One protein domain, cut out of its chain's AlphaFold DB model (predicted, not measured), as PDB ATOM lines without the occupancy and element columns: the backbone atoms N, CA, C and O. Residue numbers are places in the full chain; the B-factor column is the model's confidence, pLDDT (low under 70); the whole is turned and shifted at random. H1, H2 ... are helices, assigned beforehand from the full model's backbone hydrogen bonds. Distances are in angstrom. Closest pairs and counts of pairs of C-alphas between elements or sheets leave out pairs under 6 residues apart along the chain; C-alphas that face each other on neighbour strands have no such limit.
ATOM      1  N   ASP A   4     -42.681  58.837  20.123       62.00
ATOM      2  CA  ASP A   4     -43.029  59.378  21.429       62.00
ATOM      3  C   ASP A   4     -44.479  59.134  21.850       62.00
ATOM      4  O   ASP A   4     -44.772  58.927  23.030       62.00
ATOM      5  N   ASN A   5     -45.390  59.074  20.880       69.31
ATOM      6  CA  ASN A   5     -46.802  58.848  21.154       69.31
ATOM      7  C   ASN A   5     -47.089  57.408  21.604       69.31
ATOM      8  O   ASN A   5     -48.078  57.176  22.301       69.31
ATOM      9  N   GLU A   6     -46.245  56.437  21.241       77.19
ATOM     10  CA  GLU A   6     -46.460  55.034  21.602       77.19
ATOM     11  C   GLU A   6     -46.106  54.765  23.070       77.19
ATOM     12  O   GLU A   6     -46.870  54.114  23.785       77.19
ATOM     13  N   ILE A   7     -44.990  55.322  23.550       76.69
ATOM     14  CA  ILE A   7     -44.556  55.181  24.948       76.69
ATOM     15  C   ILE A   7     -45.567  55.846  25.886       76.69
ATOM     16  O   ILE A   7     -46.011  55.229  26.853       76.69
ATOM     17  N   VAL A   8     -46.005  57.069  25.567       78.06
ATOM     18  CA  VAL A   8     -47.029  57.771  26.358       78.06
ATOM     19  C   VAL A   8     -48.336  56.979  26.394       78.06
ATOM     20  O   VAL A   8     -48.985  56.907  27.438       78.06
ATOM     21  N   ARG A   9     -48.719  56.340  25.283       82.06
ATOM     22  CA  ARG A   9     -49.914  55.493  25.227       82.06
ATOM     23  C   ARG A   9     -49.787  54.263  26.128       82.06
ATOM     24  O   ARG A   9     -50.726  53.980  26.865       82.06
ATOM     25  N   LYS A  10     -48.643  53.573  26.107       83.75
ATOM     26  CA  LYS A  10     -48.379  52.412  26.977       83.75
ATOM     27  C   LYS A  10     -48.405  52.794  28.458       83.75
ATOM     28  O   LYS A  10     -49.030  52.091  29.242       83.75
ATOM     29  N   ILE A  11     -47.813  53.935  28.825       81.69
ATOM     30  CA  ILE A  11     -47.853  54.452  30.205       81.69
ATOM     31  C   ILE A  11     -49.298  54.728  30.635       81.69
ATOM     32  O   ILE A  11     -49.723  54.259  31.685       81.69
ATOM     33  N   LYS A  12     -50.078  55.442  29.810       80.69
ATOM     34  CA  LYS A  12     -51.495  55.716  30.101       80.69
ATOM     35  C   LYS A  12     -52.306  54.435  30.268       80.69
ATOM     36  O   LYS A  12     -53.147  54.369  31.155       80.69
ATOM     37  N   GLN A  13     -52.058  53.440  29.418       85.19
ATOM     38  CA  GLN A  13     -52.742  52.156  29.488       85.19
ATOM     39  C   GLN A  13     -52.406  51.415  30.789       85.19
ATOM     40  O   GLN A  13     -53.323  51.065  31.520       85.19
ATOM     41  N   GLY A  14     -51.121  51.256  31.119       85.56
ATOM     42  CA  GLY A  14     -50.704  50.549  32.334       85.56
ATOM     43  C   GLY A  14     -51.178  51.226  33.622       85.56
ATOM     44  O   GLY A  14     -51.618  50.549  34.548       85.56
ATOM     45  N   VAL A  15     -51.158  52.566  33.671       82.12
ATOM     46  CA  VAL A  15     -51.718  53.308  34.812       82.12
ATOM     47  C   VAL A  15     -53.219  53.072  34.909       82.12
ATOM     48  O   VAL A  15     -53.672  52.678  35.969       82.12
ATOM     49  N   LYS A  16     -53.974  53.209  33.812       80.88
ATOM     50  CA  LYS A  16     -55.428  52.992  33.818       80.88
ATOM     51  C   LYS A  16     -55.823  51.566  34.223       80.88
ATOM     52  O   LYS A  16     -56.863  51.381  34.843       80.88
ATOM     53  N   GLU A  17     -55.020  50.571  33.850       85.00
ATOM     54  CA  GLU A  17     -55.212  49.171  34.253       85.00
ATOM     55  C   GLU A  17     -54.932  48.949  35.748       85.00
ATOM     56  O   GLU A  17     -55.543  48.076  36.357       85.00
ATOM     57  N   THR A  18     -54.033  49.740  36.342       80.25
ATOM     58  CA  THR A  18     -53.659  49.638  37.763       80.25
ATOM     59  C   THR A  18     -54.586  50.459  38.662       80.25
ATOM     60  O   THR A  18     -54.984  50.002  39.729       80.25
ATOM     61  N   ASP A  19     -54.907  51.675  38.234       80.44
ATOM     62  CA  ASP A  19     -55.705  52.665  38.945       80.44
ATOM     63  C   ASP A  19     -56.325  53.625  37.916       80.44
ATOM     64  O   ASP A  19     -55.649  54.459  37.307       80.44
ATOM     65  N   ALA A  20     -57.631  53.474  37.692       79.94
ATOM     66  CA  ALA A  20     -58.360  54.243  36.688       79.94
ATOM     67  C   ALA A  20     -58.455  55.741  37.021       79.94
ATOM     68  O   ALA A  20     -58.618  56.544  36.098       79.94
ATOM     69  N   ASP A  21     -58.316  56.107  38.298       81.44
ATOM     70  CA  ASP A  21     -58.462  57.474  38.802       81.44
ATOM     71  C   ASP A  21     -57.106  58.163  39.031       81.44
ATOM     72  O   ASP A  21     -57.039  59.345  39.383       81.44
ATOM     73  N   ALA A  22     -55.997  57.457  38.791       77.81
ATOM     74  CA  ALA A  22     -54.659  58.000  38.956       77.81
ATOM     75  C   ALA A  22     -54.374  59.167  37.994       77.81
ATOM     76  O   ALA A  22     -54.487  59.073  36.767       77.81
ATOM     77  N   GLN A  23     -53.892  60.275  38.559       78.69
ATOM     78  CA  GLN A  23     -53.436  61.424  37.788       78.69
ATOM     79  C   GLN A  23     -51.988  61.226  37.317       78.69
ATOM     80  O   GLN A  23     -51.074  61.025  38.115       78.69
ATOM     81  N   ILE A  24     -51.764  61.335  36.006       75.62
ATOM     82  CA  ILE A  24     -50.435  61.197  35.393       75.62
ATOM     83  C   ILE A  24     -49.878  62.580  35.070       75.62
ATOM     84  O   ILE A  24     -50.443  63.302  34.249       75.62
ATOM     85  N   ILE A  25     -48.725  62.917  35.648       77.31
ATOM     86  CA  ILE A  25     -47.974  64.128  35.302       77.31
ATOM     87  C   ILE A  25     -46.640  63.714  34.676       77.31
ATOM     88  O   ILE A  25     -45.826  63.040  35.306       77.31
ATOM     89  N   LEU A  26     -46.425  64.103  33.416       73.44
ATOM     90  CA  LEU A  26     -45.183  63.851  32.682       73.44
ATOM     91  C   LEU A  26     -44.309  65.108  32.696       73.44
ATOM     92  O   LEU A  26     -44.790  66.203  32.416       73.44
ATOM     93  N   TYR A  27     -43.018  64.936  32.966       72.25
ATOM     94  CA  TYR A  27     -42.031  66.017  32.973       72.25
ATOM     95  C   TYR A  27     -40.896  65.742  31.982       72.25
ATOM     96  O   TYR A  27     -40.644  64.599  31.599       72.25
ATOM     97  N   GLY A  28     -40.175  66.802  31.604       73.00
ATOM     98  CA  GLY A  28     -38.979  66.736  30.759       73.00
ATOM     99  C   GLY A  28     -39.193  67.256  29.337       73.00
ATOM    100  O   GLY A  28     -40.315  67.547  28.925       73.00
ATOM    101  N   SER A  29     -38.101  67.363  28.571       75.06
ATOM    102  CA  SER A  29     -38.096  67.924  27.208       75.06
ATOM    103  C   SER A  29     -39.088  67.231  26.268       75.06
ATOM    104  O   SER A  29     -39.675  67.877  25.406       75.06
ATOM    105  N   ARG A  30     -39.353  65.937  26.479       74.62
ATOM    106  CA  ARG A  30     -40.344  65.158  25.714       74.62
ATOM    107  C   ARG A  30     -41.789  65.520  26.047       74.62
ATOM    108  O   ARG A  30     -42.614  65.575  25.145       74.62
ATOM    109  N   ALA A  31     -42.092  65.833  27.307       74.81
ATOM    110  CA  ALA A  31     -43.412  66.332  27.700       74.81
ATOM    111  C   ALA A  31     -43.651  67.775  27.213       74.81
ATOM    112  O   ALA A  31     -44.787  68.157  26.955       74.81
ATOM    113  N   LEU A  32     -42.577  68.556  27.058       74.81
ATOM    114  CA  LEU A  32     -42.613  69.950  26.603       74.81
ATOM    115  C   LEU A  32     -42.477  70.118  25.079       74.81
ATOM    116  O   LEU A  32     -42.487  71.243  24.593       74.81
ATOM    117  N   GLY A  33     -42.310  69.030  24.316       72.94
ATOM    118  CA  GLY A  33     -42.114  69.086  22.861       72.94
ATOM    119  C   GLY A  33     -40.772  69.687  22.414       72.94
ATOM    120  O   GLY A  33     -40.594  69.978  21.236       72.94
ATOM    121  N   THR A  34     -39.822  69.863  23.332       77.38
ATOM    122  CA  THR A  34     -38.474  70.405  23.078       77.38
ATOM    123  C   THR A  34     -37.402  69.315  23.015       77.38
ATOM    124  O   THR A  34     -36.204  69.599  23.026       77.38
ATOM    125  N   ALA A  35     -37.821  68.050  22.981       75.69
ATOM    126  CA  ALA A  35     -36.922  66.914  22.922       75.69
ATOM    127  C   ALA A  35     -36.168  66.846  21.597       75.69
ATOM    128  O   ALA A  35     -36.736  66.964  20.514       75.69
ATOM    129  N   ARG A  36     -34.866  66.598  21.714       79.38
ATOM    130  CA  ARG A  36     -33.983  66.254  20.602       79.38
ATOM    131  C   ARG A  36     -33.936  64.729  20.461       79.38
ATOM    132  O   ARG A  36     -34.323  64.009  21.381       79.38
ATOM    133  N   ASN A  37     -33.450  64.228  19.327       72.12
ATOM    134  CA  ASN A  37     -33.395  62.784  19.056       72.12
ATOM    135  C   ASN A  37     -32.595  61.980  20.101       72.12
ATOM    136  O   ASN A  37     -32.860  60.799  20.285       72.12
ATOM    137  N   ASP A  38     -31.658  62.622  20.797       74.94
ATOM    138  CA  ASP A  38     -30.826  62.079  21.877       74.94
ATOM    139  C   ASP A  38     -31.410  62.303  23.286       74.94
ATOM    140  O   ASP A  38     -30.777  61.979  24.287       74.94
ATOM    141  N   SER A  39     -32.611  62.878  23.407       71.19
ATOM    142  CA  SER A  39     -33.242  63.096  24.710       71.19
ATOM    143  C   SER A  39     -33.746  61.773  25.296       71.19
ATOM    144  O   SER A  39     -34.655  61.155  24.743       71.19
ATOM    145  N   ASP A  40     -33.217  61.360  26.447       62.41
ATOM    146  CA  ASP A  40     -33.697  60.182  27.182       62.41
ATOM    147  C   ASP A  40     -35.079  60.397  27.819       62.41
ATOM    148  O   ASP A  40     -35.426  61.495  28.271       62.41
ATOM    149  N   TRP A  41     -35.858  59.316  27.945       61.44
ATOM    150  CA  TRP A  41     -37.013  59.280  28.849       61.44
ATOM    151  C   TRP A  41     -36.518  59.250  30.297       61.44
ATOM    152  O   TRP A  41     -36.323  58.194  30.892       61.44
ATOM    153  N   LYS A  42     -36.339  60.421  30.910       54.91
ATOM    154  CA  LYS A  42     -36.246  60.505  32.373       54.91
ATOM    155  C   LYS A  42     -37.651  60.499  32.966       54.91
ATOM    156  O   LYS A  42     -38.146  61.528  33.419       54.91
ATOM    157  N   THR A  43     -38.305  59.342  32.967       53.75
ATOM    158  CA  THR A  43     -39.588  59.152  33.655       53.75
ATOM    159  C   THR A  43     -39.330  59.095  35.160       53.75
ATOM    160  O   THR A  43     -39.186  58.026  35.744       53.75
ATOM    161  N   LYS A  44     -39.203  60.251  35.819       50.16
ATOM    162  CA  LYS A  44     -39.241  60.287  37.284       50.16
ATOM    163  C   LYS A  44     -40.703  60.211  37.720       50.16
ATOM    164  O   LYS A  44     -41.391  61.227  37.735       50.16
ATOM    165  N   MET A  45     -41.185  59.012  38.037       52.75
ATOM    166  CA  MET A  45     -42.444  58.854  38.766       52.75
ATOM    167  C   MET A  45     -42.168  59.162  40.239       52.75
ATOM    168  O   MET A  45     -41.414  58.445  40.892       52.75
ATOM    169  N   PHE A  46     -42.739  60.251  40.749       51.69
ATOM    170  CA  PHE A  46     -42.705  60.567  42.173       51.69
ATOM    171  C   PHE A  46     -44.054  60.204  42.782       51.69
ATOM    172  O   PHE A  46     -45.032  60.925  42.601       51.69
ATOM    173  N   VAL A  47     -44.097  59.094  43.516       52.34
ATOM    174  CA  VAL A  47     -45.183  58.834  44.462       52.34
ATOM    175  C   VAL A  47     -44.874  59.678  45.692       52.34
ATOM    176  O   VAL A  47     -43.942  59.374  46.437       52.34
ATOM    177  N   THR A  48     -45.571  60.799  45.859       56.41
ATOM    178  CA  THR A  48     -45.385  61.642  47.044       56.41
ATOM    179  C   THR A  48     -46.245  61.112  48.193       56.41
ATOM    180  O   THR A  48     -47.325  60.572  47.949       56.41
ATOM    181  N   PRO A  49     -45.823  61.287  49.458       61.53
ATOM    182  CA  PRO A  49     -46.678  60.972  50.603       61.53
ATOM    183  C   PRO A  49     -48.026  61.700  50.534       61.53
ATOM    184  O   PRO A  49     -49.053  61.117  50.852       61.53
ATOM    185  N   LEU A  50     -48.042  62.934  50.011       61.75
ATOM    186  CA  LEU A  50     -49.271  63.686  49.757       61.75
ATOM    187  C   LEU A  50     -50.188  62.977  48.751       61.75
ATOM    188  O   LEU A  50     -51.389  62.899  48.978       61.75
ATOM    189  N   PHE A  51     -49.634  62.439  47.663       65.56
ATOM    190  CA  PHE A  51     -50.397  61.668  46.681       65.56
ATOM    191  C   PHE A  51     -51.040  60.431  47.326       65.56
ATOM    192  O   PHE A  51     -52.222  60.178  47.114       65.56
ATOM    193  N   GLN A  52     -50.309  59.719  48.190       65.00
ATOM    194  CA  GLN A  52     -50.853  58.581  48.944       65.00
ATOM    195  C   GLN A  52     -51.935  59.004  49.949       65.00
ATOM    196  O   GLN A  52     -52.962  58.336  50.054       65.00
ATOM    197  N   SER A  53     -51.735  60.113  50.667       68.50
ATOM    198  CA  SER A  53     -52.725  60.652  51.609       68.50
ATOM    199  C   SER A  53     -54.013  61.074  50.901       68.50
ATOM    200  O   SER A  53     -55.093  60.725  51.362       68.50
ATOM    201  N   ILE A  54     -53.916  61.738  49.746       63.53
ATOM    202  CA  ILE A  54     -55.082  62.135  48.943       63.53
ATOM    203  C   ILE A  54     -55.844  60.905  48.431       63.53
ATOM    204  O   ILE A  54     -57.071  60.895  48.492       63.53
ATOM    205  N   GLN A  55     -55.149  59.856  47.977       63.12
ATOM    206  CA  GLN A  55     -55.805  58.614  47.549       63.12
ATOM    207  C   GLN A  55     -56.507  57.882  48.698       63.12
ATOM    208  O   GLN A  55     -57.559  57.282  48.497       63.12
ATOM    209  N   LYS A  56     -55.925  57.906  49.900       66.88
ATOM    210  CA  LYS A  56     -56.445  57.169  51.054       66.88
ATOM    211  C   LYS A  56     -57.591  57.892  51.762       66.88
ATOM    212  O   LYS A  56     -58.504  57.236  52.256       66.88
ATOM    213  N   GLU A  57     -57.516  59.214  51.860       78.62
ATOM    214  CA  GLU A  57     -58.370  60.007  52.755       78.62
ATOM    215  C   GLU A  57     -59.292  60.979  51.999       78.62
ATOM    216  O   GLU A  57     -60.280  61.448  52.564       78.62
ATOM    217  N   GLY A  58     -59.031  61.226  50.708       46.56
ATOM    218  CA  GLY A  58     -59.746  62.222  49.909       46.56
ATOM    219  C   GLY A  58     -59.379  63.664  50.283       46.56
ATOM    220  O   GLY A  58     -58.679  63.921  51.261       46.56
TER     221      GLY A  58
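This is residues 4 to 58 of the 61 residues of the protein "Nucleotidyltransferase domain-containing protein" of Bacteroidetes bacterium (UniProt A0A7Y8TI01). One straight helix, H1, stands beside a long unnamed link that runs back along it, turns round near Asn 37 and returns past it to a short helix, H2, at the other end of the long axis. The printed part has 55 residues with two named helices, H1 then H2, and no named strand; the class is all helix, though under half of the residues, 24, are in named elements. It is loose, with a radius of gyration of the C-alphas of 13.3 A, and spans 42 by 21 by 13 A, only just elongated.

Find C-alpha 4 at (-43.029, 59.378, 21.429); from there H1, residues 4 to 18, runs 21.8 A to C-alpha 18. Then look for H2, residues 49 to 57, which runs 11.9 A to C-alpha 57 at (-58.370, 60.007, 52.755).

H1 and H2 are apart. Look at their backbones: in both, every O i to N i+4 pair is within hydrogen-bond range.

The two C-alphas farthest apart, those of Asn 37 and Glu 57, are 42.0 A apart. The link, residues 19 to 48, is long, and the printed part has no cut. In the B-factor column, pLDDT is under 70 at residues 4 to 5, 40 to 56 and 58.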